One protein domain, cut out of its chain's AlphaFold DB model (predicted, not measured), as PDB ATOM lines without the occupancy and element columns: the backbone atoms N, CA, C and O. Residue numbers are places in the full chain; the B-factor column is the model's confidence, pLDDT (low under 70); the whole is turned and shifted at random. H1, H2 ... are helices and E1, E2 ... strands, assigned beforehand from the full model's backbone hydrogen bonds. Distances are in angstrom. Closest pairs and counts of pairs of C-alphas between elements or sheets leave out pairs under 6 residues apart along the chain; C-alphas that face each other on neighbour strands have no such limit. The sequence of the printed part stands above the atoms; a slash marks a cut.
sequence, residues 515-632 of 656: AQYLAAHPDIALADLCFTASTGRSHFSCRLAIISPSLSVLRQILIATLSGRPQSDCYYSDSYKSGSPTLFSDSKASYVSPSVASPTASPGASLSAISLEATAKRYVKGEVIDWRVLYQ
ATOM      1  N   ALA A 515     174.563 134.688 130.798       93.88
ATOM      2  CA  ALA A 515     175.140 135.586 129.799       93.88
ATOM      3  C   ALA A 515     174.278 136.847 129.587       93.88
ATOM      4  O   ALA A 515     174.813 137.955 129.506       93.88
ATOM      5  N   GLN A 516     172.950 136.694 129.540       93.38
ATOM      6  CA  GLN A 516     172.004 137.813 129.468       93.38
ATOM      7  C   GLN A 516     172.024 138.664 130.743       93.38
ATOM      8  O   GLN A 516     172.063 139.891 130.665       93.38
ATOM      9  N   TYR A 517     172.055 138.026 131.914       94.31
ATOM     10  CA  TYR A 517     172.118 138.712 133.201       94.31
ATOM     11  C   TYR A 517     173.371 139.582 133.328       94.31
ATOM     12  O   TYR A 517     173.261 140.760 133.664       94.31
ATOM     13  N   LEU A 518     174.544 139.043 132.982       93.56
ATOM     14  CA  LEU A 518     175.808 139.785 132.982       93.56
ATOM     15  C   LEU A 518     175.817 140.942 131.978       93.56
ATOM     16  O   LEU A 518     176.498 141.941 132.192       93.56
ATOM     17  N   ALA A 519     175.076 140.823 130.874       91.62
ATOM     18  CA  ALA A 519     174.924 141.914 129.918       91.62
ATOM     19  C   ALA A 519     174.068 143.062 130.475       91.62
ATOM     20  O   ALA A 519     174.354 144.220 130.182       91.62
ATOM     21  N   ALA A 520     173.041 142.742 131.267       90.25
ATOM     22  CA  ALA A 520     172.162 143.722 131.900       90.25
ATOM     23  C   ALA A 520     172.757 144.343 133.178       90.25
ATOM     24  O   ALA A 520     172.344 145.432 133.567       90.25
ATOM     25  N   HIS A 521     173.733 143.678 133.807       90.19
ATOM     26  CA  HIS A 521     174.319 144.076 135.087       90.19
ATOM     27  C   HIS A 521     175.858 144.144 135.024       90.19
ATOM     28  O   HIS A 521     176.535 143.357 135.689       90.19
ATOM     29  N   PRO A 522     176.443 145.074 134.243       88.44
ATOM     30  CA  PRO A 522     177.899 145.170 134.082       88.44
ATOM     31  C   PRO A 522     178.642 145.591 135.365       88.44
ATOM     32  O   PRO A 522     179.844 145.369 135.472       88.44
ATOM     33  N   ASP A 523     177.928 146.167 136.336       87.62
ATOM     34  CA  ASP A 523     178.485 146.817 137.530       87.62
ATOM     35  C   ASP A 523     178.504 145.950 138.803       87.62
ATOM     36  O   ASP A 523     178.866 146.442 139.882       87.62
ATOM     37  N   ILE A 524     178.083 144.684 138.722       91.81
ATOM     38  CA  ILE A 524     178.060 143.780 139.885       91.81
ATOM     39  C   ILE A 524     179.477 143.362 140.292       91.81
ATOM     40  O   ILE A 524     180.410 143.361 139.495       91.81
ATOM     41  N   ALA A 525     179.664 142.966 141.548       91.50
ATOM     42  CA  ALA A 525     180.937 142.403 141.977       91.50
ATOM     43  C   ALA A 525     181.028 140.929 141.546       91.50
ATOM     44  O   ALA A 525     180.217 140.105 141.971       91.50
ATOM     45  N   LEU A 526     182.048 140.578 140.751       92.38
ATOM     46  CA  LEU A 526     182.313 139.187 140.339       92.38
ATOM     47  C   LEU A 526     182.379 138.236 141.544       92.38
ATOM     48  O   LEU A 526     181.858 137.126 141.503       92.38
ATOM     49  N   ALA A 527     182.981 138.698 142.636       91.44
ATOM     50  CA  ALA A 527     183.120 137.926 143.856       91.44
ATOM     51  C   ALA A 527     181.776 137.574 144.515       91.44
ATOM     52  O   ALA A 527     181.589 136.439 144.943       91.44
ATOM     53  N   ASP A 528     180.842 138.528 144.570       92.81
ATOM     54  CA  ASP A 528     179.504 138.317 145.134       92.81
ATOM     55  C   ASP A 528     178.664 137.410 144.223       92.81
ATOM     56  O   ASP A 528     177.897 136.574 144.706       92.81
ATOM     57  N   LEU A 529     178.867 137.497 142.902       95.62
ATOM     58  CA  LEU A 529     178.276 136.574 141.931       95.62
ATOM     59  C   LEU A 529     178.768 135.137 142.144       95.62
ATOM     60  O   LEU A 529     177.949 134.228 142.279       95.62
ATOM     61  N   CYS A 530     180.082 134.921 142.224       95.44
ATOM     62  CA  CYS A 530     180.657 133.596 142.459       95.44
ATOM     63  C   CYS A 530     180.278 133.049 143.842       95.44
ATOM     64  O   CYS A 530     179.915 131.876 143.958       95.44
ATOM     65  N   PHE A 531     180.283 133.894 144.877       94.56
ATOM     66  CA  PHE A 531     179.814 133.544 146.217       94.56
ATOM     67  C   PHE A 531     178.360 133.069 146.189       94.56
ATOM     68  O   PHE A 531     178.056 131.959 146.616       94.56
ATOM     69  N   THR A 532     177.465 133.859 145.596       95.44
ATOM     70  CA  THR A 532     176.042 133.516 145.522       95.44
ATOM     71  C   THR A 532     175.808 132.225 144.739       95.44
ATOM     72  O   THR A 532     175.060 131.362 145.196       95.44
ATOM     73  N   ALA A 533     176.462 132.057 143.588       96.75
ATOM     74  CA  ALA A 533     176.319 130.860 142.761       96.75
ATOM     75  C   ALA A 533     176.876 129.593 143.433       96.75
ATOM     76  O   ALA A 533     176.369 128.502 143.194       96.75
ATOM     77  N   SER A 534     177.897 129.731 144.283       94.75
ATOM     78  CA  SER A 534     178.523 128.605 144.985       94.75
ATOM     79  C   SER A 534     177.820 128.236 146.292       94.75
ATOM     80  O   SER A 534     177.662 127.062 146.589       94.75
ATOM     81  N   THR A 535     177.361 129.201 147.092       92.62
ATOM     82  CA  THR A 535     176.740 128.895 148.397       92.62
ATOM     83  C   THR A 535     175.214 128.927 148.382       92.62
ATOM     84  O   THR A 535     174.576 128.419 149.302       92.62
ATOM     85  N   GLY A 536     174.624 129.572 147.375       94.00
ATOM     86  CA  GLY A 536     173.191 129.855 147.285       94.00
ATOM     87  C   GLY A 536     172.455 129.058 146.211       94.00
ATOM     88  O   GLY A 536     171.351 129.450 145.832       94.00
ATOM     89  N   ARG A 537     173.055 127.989 145.675       95.81
ATOM     90  CA  ARG A 537     172.452 127.108 144.664       95.81
ATOM     91  C   ARG A 537     172.604 125.642 145.049       95.81
ATOM     92  O   ARG A 537     173.582 125.255 145.682       95.81
ATOM     93  N   SER A 538     171.638 124.832 144.631       94.19
ATOM     94  CA  SER A 538     171.797 123.379 144.591       94.19
ATOM     95  C   SER A 538     172.797 122.981 143.502       94.19
ATOM     96  O   SER A 538     172.843 123.601 142.437       94.19
ATOM     97  N   HIS A 539     173.589 121.936 143.759       93.56
ATOM     98  CA  HIS A 539     174.626 121.456 142.842       93.56
ATOM     99  C   HIS A 539     174.288 120.079 142.253       93.56
ATOM    100  O   HIS A 539     174.482 119.044 142.888       93.56
ATOM    101  N   PHE A 540     173.823 120.076 141.005       93.56
ATOM    102  CA  PHE A 540     173.357 118.897 140.265       93.56
ATOM    103  C   PHE A 540     174.483 118.181 139.492       93.56
ATOM    104  O   PHE A 540     175.653 118.537 139.617       93.56
ATOM    105  N   SER A 541     174.162 117.141 138.711       90.06
ATOM    106  CA  SER A 541     175.142 116.283 138.012       90.06
ATOM    107  C   SER A 541     175.748 116.893 136.745       90.06
ATOM    108  O   SER A 541     176.930 116.680 136.466       90.06
ATOM    109  N   CYS A 542     174.984 117.667 135.969       93.44
ATOM    110  CA  CYS A 542     175.548 118.401 134.838       93.44
ATOM    111  C   CYS A 542     176.212 119.651 135.402       93.44
ATOM    112  O   CYS A 542     175.509 120.557 135.842       93.44
ATOM    113  N   ARG A 543     177.547 119.688 135.443       94.94
ATOM    114  CA  ARG A 543     178.322 120.739 136.114       94.94
ATOM    115  C   ARG A 543     179.249 121.439 135.143       94.94
ATOM    116  O   ARG A 543     179.852 120.817 134.270       94.94
ATOM    117  N   LEU A 544     179.399 122.732 135.374       94.88
ATOM    118  CA  LEU A 544     180.346 123.591 134.695       94.88
ATOM    119  C   LEU A 544     181.012 124.506 135.721       94.88
ATOM    120  O   LEU A 544     180.361 124.983 136.650       94.88
ATOM    121  N   ALA A 545     182.311 124.727 135.571       96.00
ATOM    122  CA  ALA A 545     183.096 125.602 136.431       96.00
ATOM    123  C   ALA A 545     183.948 126.537 135.573       96.00
ATOM    124  O   ALA A 545     184.732 126.060 134.756       96.00
ATOM    125  N   ILE A 546     183.806 127.849 135.770       95.19
ATOM    126  CA  ILE A 546     184.600 128.864 135.063       95.19
ATOM    127  C   ILE A 546     185.476 129.603 136.060       95.19
ATOM    128  O   ILE A 546     184.971 130.131 137.050       95.19
ATOM    129  N   ILE A 547     186.772 129.680 135.775       94.38
ATOM    130  CA  ILE A 547     187.696 130.556 136.492       94.38
ATOM    131  C   ILE A 547     187.820 131.845 135.689       94.38
ATOM    132  O   ILE A 547     188.043 131.807 134.484       94.38
ATOM    133  N   SER A 548     187.633 132.991 136.337       91.94
ATOM    134  CA  SER A 548     187.748 134.278 135.655       91.94
ATOM    135  C   SER A 548     188.326 135.366 136.561       91.94
ATOM    136  O   SER A 548     187.920 135.456 137.725       91.94
ATOM    137  N   PRO A 549     189.206 136.242 136.040       90.25
ATOM    138  CA  PRO A 549     189.683 137.424 136.753       90.25
ATOM    139  C   PRO A 549     188.684 138.590 136.716       90.25
ATOM    140  O   PRO A 549     188.771 139.501 137.534       90.25
ATOM    141  N   SER A 550     187.728 138.595 135.777       90.50
ATOM    142  CA  SER A 550     186.799 139.716 135.590       90.50
ATOM    143  C   SER A 550     185.434 139.293 135.032       90.50
ATOM    144  O   SER A 550     185.265 138.201 134.484       90.50
ATOM    145  N   LEU A 551     184.434 140.174 135.150       90.75
ATOM    146  CA  LEU A 551     183.112 139.951 134.553       90.75
ATOM    147  C   LEU A 551     183.151 139.920 133.022       90.75
ATOM    148  O   LEU A 551     182.412 139.154 132.403       90.75
ATOM    149  N   SER A 552     184.001 140.743 132.401       90.12
ATOM    150  CA  SER A 552     184.121 140.810 130.943       90.12
ATOM    151  C   SER A 552     184.669 139.504 130.370       90.12
ATOM    152  O   SER A 552     184.079 138.960 129.436       90.12
ATOM    153  N   VAL A 553     185.726 138.955 130.980       91.19
ATOM    154  CA  VAL A 553     186.295 137.651 130.610       91.19
ATOM    155  C   VAL A 553     185.286 136.532 130.868       91.19
ATOM    156  O   VAL A 553     185.042 135.709 129.988       91.19
ATOM    157  N   LEU A 554     184.596 136.553 132.013       93.44
ATOM    158  CA  LEU A 554     183.559 135.570 132.337       93.44
ATOM    159  C   LEU A 554     182.451 135.542 131.274       93.44
ATOM    160  O   LEU A 554     182.050 134.475 130.807       93.44
ATOM    161  N   ARG A 555     181.975 136.716 130.847       92.19
ATOM    162  CA  ARG A 555     180.961 136.841 129.793       92.19
ATOM    163  C   ARG A 555     181.460 136.294 128.454       92.19
ATOM    164  O   ARG A 555     180.697 135.620 127.764       92.19
ATOM    165  N   GLN A 556     182.714 136.558 128.087       91.12
ATOM    166  CA  GLN A 556     183.315 136.009 126.867       91.12
ATOM    167  C   GLN A 556     183.376 134.478 126.913       91.12
ATOM    168  O   GLN A 556     182.962 133.832 125.950       91.12
ATOM    169  N   ILE A 557     183.800 133.897 128.041       91.81
ATOM    170  CA  ILE A 557     183.853 132.439 128.234       91.81
ATOM    171  C   ILE A 557     182.452 131.819 128.128       91.81
ATOM    172  O   ILE A 557     182.287 130.792 127.467       91.81
ATOM    173  N   LEU A 558     181.428 132.448 128.717       91.94
ATOM    174  CA  LEU A 558     180.039 131.985 128.615       91.94
ATOM    175  C   LEU A 558     179.533 131.995 127.164       91.94
ATOM    176  O   LEU A 558     178.971 131.001 126.707       91.94
ATOM    177  N   ILE A 559     179.768 133.078 126.416       91.31
ATOM    178  CA  ILE A 559     179.363 133.192 125.001       91.31
ATOM    179  C   ILE A 559     180.110 132.173 124.127       91.31
ATOM    180  O   ILE A 559     179.502 131.526 123.271       91.31
ATOM    181  N   ALA A 560     181.416 132.004 124.346       90.19
ATOM    182  CA  ALA A 560     182.224 131.020 123.631       90.19
ATOM    183  C   ALA A 560     181.738 129.589 123.905       90.19
ATOM    184  O   ALA A 560     181.570 128.810 122.966       90.19
ATOM    185  N   THR A 561     181.417 129.286 125.166       88.56
ATOM    186  CA  THR A 561     180.858 127.993 125.579       88.56
ATOM    187  C   THR A 561     179.517 127.720 124.897       88.56
ATOM    188  O   THR A 561     179.333 126.650 124.326       88.56
ATOM    189  N   LEU A 562     178.608 128.702 124.878       89.31
ATOM    190  CA  LEU A 562     177.323 128.601 124.172       89.31
ATOM    191  C   LEU A 562     177.488 128.396 122.658       89.31
ATOM    192  O   LEU A 562     176.618 127.816 122.019       89.31
ATOM    193  N   SER A 563     178.611 128.841 122.091       88.19
ATOM    194  CA  SER A 563     178.951 128.674 120.672       88.19
ATOM    195  C   SER A 563     179.722 127.377 120.375       88.19
ATOM    196  O   SER A 563     180.241 127.221 119.270       88.19
ATOM    197  N   GLY A 564     179.871 126.476 121.354       82.75
ATOM    198  CA  GLY A 564     180.600 125.213 121.199       82.75
ATOM    199  C   GLY A 564     182.125 125.357 121.105       82.75
ATOM    200  O   GLY A 564     182.796 124.435 120.648       82.75
ATOM    201  N   ARG A 565     182.693 126.500 121.513       81.94
ATOM    202  CA  ARG A 565     184.144 126.746 121.485       81.94
ATOM    203  C   ARG A 565     184.748 126.486 122.872       81.94
ATOM    204  O   ARG A 565     184.526 127.307 123.765       81.94
ATOM    205  N   PRO A 566     185.516 125.398 123.075       72.81
ATOM    206  CA  PRO A 566     186.115 125.098 124.374       72.81
ATOM    207  C   PRO A 566     187.089 126.202 124.804       72.81
ATOM    208  O   PRO A 566     187.757 126.808 123.967       72.81
ATOM    209  N   GLN A 567     187.155 126.466 126.110       83.19
ATOM    210  CA  GLN A 567     188.044 127.459 126.727       83.19
ATOM    211  C   GLN A 567     188.896 126.778 127.803       83.19
ATOM    212  O   GLN A 567     188.389 125.913 128.513       83.19
ATOM    213  N   SER A 568     190.168 127.168 127.941       77.81
ATOM    214  CA  SER A 568     191.102 126.591 128.927       77.81
ATOM    215  C   SER A 568     190.625 126.751 130.371       77.81
ATOM    216  O   SER A 568     190.813 125.848 131.182       77.81
ATOM    217  N   ASP A 569     189.947 127.859 130.669       84.31
ATOM    218  CA  ASP A 569     189.475 128.202 132.017       84.31
ATOM    219  C   ASP A 569     188.026 127.764 132.287       84.31
ATOM    220  O   ASP A 569     187.411 128.187 133.269       84.31
ATOM    221  N   CYS A 570     187.472 126.912 131.417       89.62
ATOM    222  CA  CYS A 570     186.132 126.350 131.541       89.62
ATOM    223  C   CYS A 570     186.198 124.820 131.637       89.62
ATOM    224  O   CYS A 570     186.640 124.125 130.722       89.62
ATOM    225  N   TYR A 571     185.729 124.290 132.762       90.75
ATOM    226  CA  TYR A 571     185.740 122.868 133.086       90.75
ATOM    227  C   TYR A 571     184.314 122.316 133.020       90.75
ATOM    228  O   TYR A 571     183.372 122.970 133.471       90.75
ATOM    229  N   TYR A 572     184.155 121.090 132.516       89.19
ATOM    230  CA  TYR A 572     182.851 120.458 132.279       89.19
ATOM    231  C   TYR A 572     182.795 119.058 132.884       89.19
ATOM    232  O   TYR A 572     183.794 118.335 132.825       89.19
ATOM    233  N   SER A 573     181.627 118.656 133.398       86.12
ATOM    234  CA  SER A 573     181.386 117.268 133.803       86.12
ATOM    235  C   SER A 573     181.183 116.346 132.601       86.12
ATOM    236  O   SER A 573     180.744 116.775 131.529       86.12
ATOM    237  N   ASP A 574     181.459 115.057 132.785       78.62
ATOM    238  CA  ASP A 574     181.263 114.054 131.733       78.62
ATOM    239  C   ASP A 574     179.780 113.884 131.366       78.62
ATOM    240  O   ASP A 574     179.457 113.668 130.199       78.62
ATOM    241  N   SER A 575     178.859 114.076 132.319       73.50
ATOM    242  CA  SER A 575     177.408 114.072 132.069       73.50
ATOM    243  C   SER A 575     176.977 115.205 131.128       73.50
ATOM    244  O   SER A 575     176.049 115.042 130.341       73.50
ATOM    245  N   TYR A 576     177.670 116.350 131.163       75.38
ATOM    246  CA  TYR A 576     177.432 117.431 130.205       75.38
ATOM    247  C   TYR A 576     178.027 117.108 128.830       75.38
ATOM    248  O   TYR A 576     177.351 117.273 127.818       75.38
ATOM    249  N   LYS A 577     179.267 116.600 128.785       75.19
ATOM    250  CA  LYS A 577     179.959 116.277 127.523       75.19
ATOM    251  C   LYS A 577     179.307 115.133 126.749       75.19
ATOM    252  O   LYS A 577     179.272 115.174 125.525       75.19
ATOM    253  N   SER A 578     178.824 114.108 127.449       70.50
ATOM    254  CA  SER A 578     178.225 112.913 126.840       70.50
ATOM    255  C   SER A 578     176.769 113.111 126.409       70.50
ATOM    256  O   SER A 578     176.196 112.228 125.775       70.50
ATOM    257  N   GLY A 579     176.143 114.234 126.781       63.62
ATOM    258  CA  GLY A 579     174.720 114.483 126.544       63.62
ATOM    259  C   GLY A 579     173.781 113.578 127.352       63.62
ATOM    260  O   GLY A 579     172.571 113.656 127.163       63.62
ATOM    261  N   SER A 580     174.310 112.741 128.251       56.03
ATOM    262  CA  SER A 580     173.538 111.763 129.021       56.03
ATOM    263  C   SER A 580     173.629 112.056 130.523       56.03
ATOM    264  O   SER A 580     174.735 112.124 131.070       56.03
ATOM    265  N   PRO A 581     172.498 112.218 131.231       56.06
ATOM    266  CA  PRO A 581     172.524 112.390 132.674       56.06
ATOM    267  C   PRO A 581     173.001 111.093 133.338       56.06
ATOM    268  O   PRO A 581     172.432 110.022 133.140       56.06
ATOM    269  N   THR A 582     174.037 111.179 134.166       53.09
ATOM    270  CA  THR A 582     174.385 110.100 135.096       53.09
ATOM    271  C   THR A 582     173.320 110.038 136.188       53.09
ATOM    272  O   THR A 582     173.031 111.067 136.808       53.09
ATOM    273  N   LEU A 583     172.743 108.852 136.422       45.34
ATOM    274  CA  LEU A 583     171.779 108.611 137.499       45.34
ATOM    275  C   LEU A 583     172.379 109.075 138.832       45.34
ATOM    276  O   LEU A 583     173.443 108.613 139.241       45.34
ATOM    277  N   PHE A 584     171.722 110.034 139.480       41.44
ATOM    278  CA  PHE A 584     172.139 110.557 140.777       41.44
ATOM    279  C   PHE A 584     171.859 109.491 141.843       41.44
ATOM    280  O   PHE A 584     170.727 109.023 141.952       41.44
ATOM    281  N   SER A 585     172.861 109.111 142.636       38.47
ATOM    282  CA  SER A 585     172.627 108.382 143.885       38.47
ATOM    283  C   SER A 585     172.608 109.383 145.038       38.47
ATOM    284  O   SER A 585     173.633 110.011 145.309       38.47
ATOM    285  N   ASP A 586     171.472 109.503 145.731       39.00
ATOM    286  CA  ASP A 586     171.295 110.263 146.982       39.00
ATOM    287  C   ASP A 586     172.055 109.582 148.149       39.00
ATOM    288  O   ASP A 586     171.495 109.229 149.185       39.00
ATOM    289  N   SER A 587     173.359 109.337 147.999       37.03
ATOM    290  CA  SER A 587     174.207 108.976 149.134       37.03
ATOM    291  C   SER A 587     174.580 110.252 149.880       37.03
ATOM    292  O   SER A 587     174.968 111.225 149.233       37.03
ATOM    293  N   LYS A 588     174.519 110.238 151.220       38.12
ATOM    294  CA  LYS A 588     175.112 111.262 152.098       38.12
ATOM    295  C   LYS A 588     176.595 111.437 151.748       38.12
ATOM    296  O   LYS A 588     177.455 110.761 152.304       38.12
ATOM    297  N   ALA A 589     176.885 112.297 150.780       45.00
ATOM    298  CA  ALA A 589     178.235 112.542 150.320       45.00
ATOM    299  C   ALA A 589     178.957 113.377 151.377       45.00
ATOM    300  O   ALA A 589     178.466 114.420 151.813       45.00
ATOM    301  N   SER A 590     180.116 112.902 151.819       47.44
ATOM    302  CA  SER A 590     180.980 113.657 152.720       47.44
ATOM    303  C   SER A 590     181.493 114.902 151.992       47.44
ATOM    304  O   SER A 590     182.028 114.796 150.888       47.44
ATOM    305  N   TYR A 591     181.321 116.077 152.602       53.34
ATOM    306  CA  TYR A 591     181.884 117.321 152.082       53.34
ATOM    307  C   TYR A 591     183.400 117.207 151.974       53.34
ATOM    308  O   TYR A 591     184.056 116.710 152.892       53.34
ATOM    309  N   VAL A 592     183.958 117.719 150.880       60.25
ATOM    310  CA  VAL A 592     185.400 117.801 150.710       60.25
ATOM    311  C   VAL A 592     185.844 119.252 150.603       60.25
ATOM    312  O   VAL A 592     185.267 120.059 149.870       60.25
ATOM    313  N   SER A 593     186.887 119.595 151.357       59.53
ATOM    314  CA  SER A 593     187.461 120.938 151.349       59.53
ATOM    315  C   SER A 593     188.065 121.276 149.976       59.53
ATOM    316  O   SER A 593     188.590 120.375 149.300       59.53
ATOM    317  N   PRO A 594     188.036 122.561 149.563       59.72
ATOM    318  CA  PRO A 594     188.768 123.041 148.395       59.72
ATOM    319  C   PRO A 594     190.239 122.607 148.426       59.72
ATOM    320  O   PRO A 594     190.856 122.531 149.488       59.72
ATOM    321  N   SER A 595     190.797 122.270 147.261       55.06
ATOM    322  CA  SER A 595     192.121 121.641 147.181       55.06
ATOM    323  C   SER A 595     193.238 122.628 147.502       55.06
ATOM    324  O   SER A 595     193.356 123.662 146.846       55.06
ATOM    325  N   VAL A 596     194.117 122.259 148.432       47.78
ATOM    326  CA  VAL A 596     195.385 122.961 148.666       47.78
ATOM    327  C   VAL A 596     196.359 122.626 147.525       47.78
ATOM    328  O   VAL A 596     196.348 121.511 147.006       47.78
ATOM    329  N   ALA A 597     197.177 123.584 147.097       41.69
ATOM    330  CA  ALA A 597     198.045 123.504 145.922       41.69
ATOM    331  C   ALA A 597     199.269 122.571 146.086       41.69
ATOM    332  O   ALA A 597     200.015 122.396 145.128       41.69
ATOM    333  N   SER A 598     199.488 121.953 147.259       36.12
ATOM    334  CA  SER A 598     200.587 120.998 147.479       36.12
ATOM    335  C   SER A 598     200.257 119.936 148.551       36.12
ATOM    336  O   SER A 598     199.655 120.297 149.567       36.12
ATOM    337  N   PRO A 599     200.667 118.652 148.400       33.44
ATOM    338  CA  PRO A 599     200.345 117.566 149.339       33.44
ATOM    339  C   PRO A 599     201.063 117.636 150.700       33.44
ATOM    340  O   PRO A 599     200.841 116.774 151.545       33.44
ATOM    341  N   THR A 600     201.937 118.620 150.933       36.09
ATOM    342  CA  THR A 600     202.755 118.727 152.158       36.09
ATOM    343  C   THR A 600     202.302 119.829 153.122       36.09
ATOM    344  O   THR A 600     203.015 120.142 154.073       36.09
ATOM    345  N   ALA A 601     201.139 120.445 152.900       35.47
ATOM    346  CA  ALA A 601     200.658 121.536 153.741       35.47
ATOM    347  C   ALA A 601     199.885 121.016 154.970       35.47
ATOM    348  O   ALA A 601     198.869 120.336 154.846       35.47
ATOM    349  N   SER A 602     200.380 121.353 156.162       33.75
ATOM    350  CA  SER A 602     199.779 121.037 157.464       33.75
ATOM    351  C   SER A 602     198.354 121.617 157.611       33.75
ATOM    352  O   SER A 602     198.023 122.600 156.939       33.75
ATOM    353  N   PRO A 603     197.510 121.079 158.518       33.81
ATOM    354  CA  PRO A 603     196.187 121.636 158.792       33.81
ATOM    355  C   PRO A 603     196.354 123.033 159.410       33.81
ATOM    356  O   PRO A 603     196.714 123.164 160.576       33.81
ATOM    357  N   GLY A 604     196.172 124.076 158.597       38.97
ATOM    358  CA  GLY A 604     196.453 125.470 158.967       38.97
ATOM    359  C   GLY A 604     196.966 126.368 157.833       38.97
ATOM    360  O   GLY A 604     197.261 127.535 158.082       38.97
ATOM    361  N   ALA A 605     197.086 125.862 156.598       33.78
ATOM    362  CA  ALA A 605     197.542 126.657 155.459       33.78
ATOM    363  C   ALA A 605     196.656 127.893 155.192       33.78
ATOM    364  O   ALA A 605     195.428 127.812 155.156       33.78
ATOM    365  N   SER A 606     197.318 129.037 154.990       40.31
ATOM    366  CA  SER A 606     196.738 130.309 154.540       40.31
ATOM    367  C   SER A 606     195.866 130.134 153.284       40.31
ATOM    368  O   SER A 606     196.181 129.317 152.419       40.31
ATOM    369  N   LEU A 607     194.810 130.952 153.146       46.06
ATOM    370  CA  LEU A 607     193.917 131.017 151.970       46.06
ATOM    371  C   LEU A 607     194.675 131.163 150.632       46.06
ATOM    372  O   LEU A 607     194.147 130.772 149.594       46.06
ATOM    373  N   SER A 608     195.922 131.654 150.655       46.75
ATOM    374  CA  SER A 608     196.821 131.746 149.493       46.75
ATOM    375  C   SER A 608     197.236 130.393 148.891       46.75
ATOM    376  O   SER A 608     197.825 130.361 147.816       46.75
ATOM    377  N   ALA A 609     196.922 129.268 149.544       52.12
ATOM    378  CA  ALA A 609     197.278 127.933 149.071       52.12
ATOM    379  C   ALA A 609     196.131 127.174 148.375       52.12
ATOM    380  O   ALA A 609     196.348 126.035 147.969       52.12
ATOM    381  N   ILE A 610     194.920 127.731 148.230       66.31
ATOM    382  CA  ILE A 610     193.803 127.014 147.582       66.31
ATOM    383  C   ILE A 610     193.898 127.138 146.055       66.31
ATOM    384  O   ILE A 610     193.785 128.226 145.495       66.31
ATOM    385  N   SER A 611     194.045 126.008 145.360       83.94
ATOM    386  CA  SER A 611     194.022 125.961 143.896       83.94
ATOM    387  C   SER A 611     192.576 125.970 143.384       83.94
ATOM    388  O   SER A 611     191.825 124.999 143.553       83.94
ATOM    389  N   LEU A 612     192.182 127.068 142.727       87.62
ATOM    390  CA  LEU A 612     190.877 127.183 142.061       87.62
ATOM    391  C   LEU A 612     190.725 126.154 140.937       87.62
ATOM    392  O   LEU A 612     189.659 125.562 140.802       87.62
ATOM    393  N   GLU A 613     191.793 125.886 140.184       89.69
ATOM    394  CA  GLU A 613     191.811 124.877 139.121       89.69
ATOM    395  C   GLU A 613     191.561 123.468 139.667       89.69
ATOM    396  O   GLU A 613     190.698 122.745 139.163       89.69
ATOM    397  N   ALA A 614     192.271 123.067 140.723       88.44
ATOM    398  CA  ALA A 614     192.058 121.759 141.332       88.44
ATOM    399  C   ALA A 614     190.641 121.641 141.919       88.44
ATOM    400  O   ALA A 614     189.994 120.604 141.771       88.44
ATOM    401  N   THR A 615     190.122 122.717 142.517       91.69
ATOM    402  CA  THR A 615     188.743 122.769 143.027       91.69
ATOM    403  C   THR A 615     187.716 122.648 141.896       91.69
ATOM    404  O   THR A 615     186.786 121.850 142.006       91.69
ATOM    405  N   ALA A 616     187.913 123.350 140.775       92.25
ATOM    406  CA  ALA A 616     187.065 123.256 139.587       92.25
ATOM    407  C   ALA A 616     187.041 121.830 139.015       92.25
ATOM    408  O   ALA A 616     185.964 121.277 138.788       92.25
ATOM    409  N   LYS A 617     188.215 121.198 138.856       91.44
ATOM    410  CA  LYS A 617     188.348 119.815 138.361       91.44
ATOM    411  C   LYS A 617     187.629 118.803 139.256       91.44
ATOM    412  O   LYS A 617     186.995 117.888 138.743       91.44
ATOM    413  N   ARG A 618     187.712 118.957 140.579       91.44
ATOM    414  CA  ARG A 618     187.028 118.084 141.549       91.44
ATOM    415  C   ARG A 618     185.517 118.295 141.538       91.44
ATOM    416  O   ARG A 618     184.761 117.329 141.474       91.44
ATOM    417  N   TYR A 619     185.077 119.553 141.488       93.56
ATOM    418  CA  TYR A 619     183.662 119.890 141.375       93.56
ATOM    419  C   TYR A 619     183.024 119.257 140.134       93.56
ATOM    420  O   TYR A 619     181.995 118.595 140.256       93.56
ATOM    421  N   VAL A 620     183.630 119.386 138.949       92.81
ATOM    422  CA  VAL A 620     183.046 118.815 137.720       92.81
ATOM    423  C   VAL A 620     183.106 117.285 137.660       92.81
ATOM    424  O   VAL A 620     182.329 116.686 136.924       92.81
ATOM    425  N   LYS A 621     183.955 116.645 138.474       90.69
ATOM    426  CA  LYS A 621     183.977 115.184 138.675       90.69
ATOM    427  C   LYS A 621     182.875 114.666 139.607       90.69
ATOM    428  O   LYS A 621     182.761 113.461 139.788       90.69
ATOM    429  N   GLY A 622     182.067 115.552 140.190       86.25
ATOM    430  CA  GLY A 622     180.933 115.174 141.038       86.25
ATOM    431  C   GLY A 622     181.174 115.326 142.540       86.25
ATOM    432  O   GLY A 622     180.232 115.160 143.312       86.25
ATOM    433  N   GLU A 623     182.375 115.719 142.977       88.44
ATOM    434  CA  GLU A 623     182.667 115.899 144.405       88.44
ATOM    435  C   GLU A 623     181.842 117.044 145.022       88.44
ATOM    436  O   GLU A 623     181.563 118.054 144.367       88.44
ATOM    437  N   VAL A 624     181.436 116.893 146.287       86.25
ATOM    438  CA  VAL A 624     180.700 117.928 147.030       86.25
ATOM    439  C   VAL A 624     181.700 118.868 147.692       86.25
ATOM    440  O   VAL A 624     182.418 118.473 148.609       86.25
ATOM    441  N   ILE A 625     181.758 120.111 147.217       88.88
ATOM    442  CA  ILE A 625     182.717 121.115 147.685       88.88
ATOM    443  C   ILE A 625     182.126 121.909 148.850       88.88
ATOM    444  O   ILE A 625     181.020 122.439 148.739       88.88
ATOM    445  N   ASP A 626     182.876 122.058 149.946       87.25
ATOM    446  CA  ASP A 626     182.551 123.067 150.963       87.25
ATOM    447  C   ASP A 626     183.006 124.457 150.499       87.25
ATOM    448  O   ASP A 626     184.124 124.916 150.755       87.25
ATOM    449  N   TRP A 627     182.109 125.137 149.789       89.00
ATOM    450  CA  TRP A 627     182.350 126.465 149.238       89.00
ATOM    451  C   TRP A 627     182.623 127.531 150.299       89.00
ATOM    452  O   TRP A 627     183.294 128.515 149.999       89.00
ATOM    453  N   ARG A 628     182.160 127.350 151.545       82.31
ATOM    454  CA  ARG A 628     182.318 128.358 152.609       82.31
ATOM    455  C   ARG A 628     183.785 128.605 152.927       82.31
ATOM    456  O   ARG A 628     184.146 129.730 153.257       82.31
ATOM    457  N   VAL A 629     184.626 127.582 152.766       84.50
ATOM    458  CA  VAL A 629     186.079 127.666 152.965       84.50
ATOM    459  C   VAL A 629     186.721 128.705 152.039       84.50
ATOM    460  O   VAL A 629     187.592 129.443 152.492       84.50
ATOM    461  N   LEU A 630     186.254 128.840 150.788       82.88
ATOM    462  CA  LEU A 630     186.802 129.810 149.821       82.88
ATOM    463  C   LEU A 630     186.571 131.271 150.221       82.88
ATOM    464  O   LEU A 630     187.326 132.151 149.816       82.88
ATOM    465  N   TYR A 631     185.525 131.527 151.003       83.38
ATOM    466  CA  TYR A 631     185.087 132.877 151.357       83.38
ATOM    467  C   TYR A 631     185.272 133.176 152.846       83.38
ATOM    468  O   TYR A 631     184.783 134.195 153.340       83.38
ATOM    469  N   GLN A 632     185.989 132.315 153.581       72.56
ATOM    470  CA  GLN A 632     186.303 132.564 154.985       72.56
ATOM    471  C   GLN A 632     186.995 133.924 155.131       72.56
ATOM    472  O   GLN A 632     187.901 134.266 154.374       72.56
TER     473      GLN A 632
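What this domain is: This is residues 515 to 632 of the 656 residues of the protein "Beta-ketoacyl synthase, N-terminal domain protein" of Synechococcus sp. (strain ATCC 29403 / PCC 7335) (UniProt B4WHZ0). A short two-stranded ribbon, E1 and E2, runs through the middle of the domain, with H3 packed on one side of it and H5 on the other. H1 packs beside H3, H2 and H6 make a second helix pair, little H4 sits near the first residue of E1, Cys 542, and the long loop of residues 578 to 611, with no named element, passes along one side of the domain, its C-alphas 11 to 25 A from the mean of all C-alphas. The printed part has 118 residues with six named helices and two named strands, in the order H1, H2, E1, H3, E2, H4, H5, H6; the sheet, E1 - E2, is antiparallel. The class is mostly helix, though under half of the residues, 56, are in named elements. The whole is compact, with a radius of gyration of the C-alphas of 15.2 A and spans of 42 by 36 by 25 A.

How they stand to each other: H1, residues 515 to 520, touches H3, residues 551 to 562, closest at the C-alphas of Ala 515 and Arg 555, 6.0 A apart; they run opposite ways at a tilt of 38 degrees, only just steep. H2, residues 526 to 535, touches H6, residues 627 to 631, closest at the C-alphas of Ser 534 and Trp 627, 6.1 A apart. H2 and H3 are close but not clearly touching, with the C-alphas of Leu 526 and Leu 551 closest at 5.9 A. E1, residues 542 to 548, and E2, residues 570 to 572, are antiparallel neighbours at 167 degrees; N 545 and O 571 are 2.9 A apart and N 571 and O 545 are 2.8 A apart, both within hydrogen-bond range. The closest C-alphas of E1 and H3 are those of Ser 548 and Leu 554, 5.5 A apart. H4, residues 574 to 577, comes closest to E1 at the C-alphas of Tyr 576 and Cys 542, 5.1 A apart. H5, residues 612 to 620, has 10 pairs of C-alphas within 8 A of E1, the closest being Val 620 and Arg 543 at 5.3 A. H3 and H5 are apart. Every O i to N i+4 pair is within hydrogen-bond range in H1, H2, H3 and H5; H6 has 0 of 1 but 2 of 2 O i to N i+3 pairs, and H4 is too short for an i+4 pair.

Where its parts are: H1 begins at C-alpha 515, (175.140, 135.586, 129.799). From first to last C-alpha H2 measures 14.2 A, E1 20.0 A, H3 16.4 A and H5 12.3 A. E1 begins at C-alpha 542, (175.548, 118.401, 134.838), and H6 ends at C-alpha 631, (185.087, 132.877, 151.357).

The domain as a whole: The C-alphas farthest apart, of Ala 520 and Thr 600, are 44.4 A apart. The printed part has no cut. The link from H4 to H5 is long, with 34 residues. Mean pLDDT of the printed part is 77.5; residues 579 to 610 are under 70.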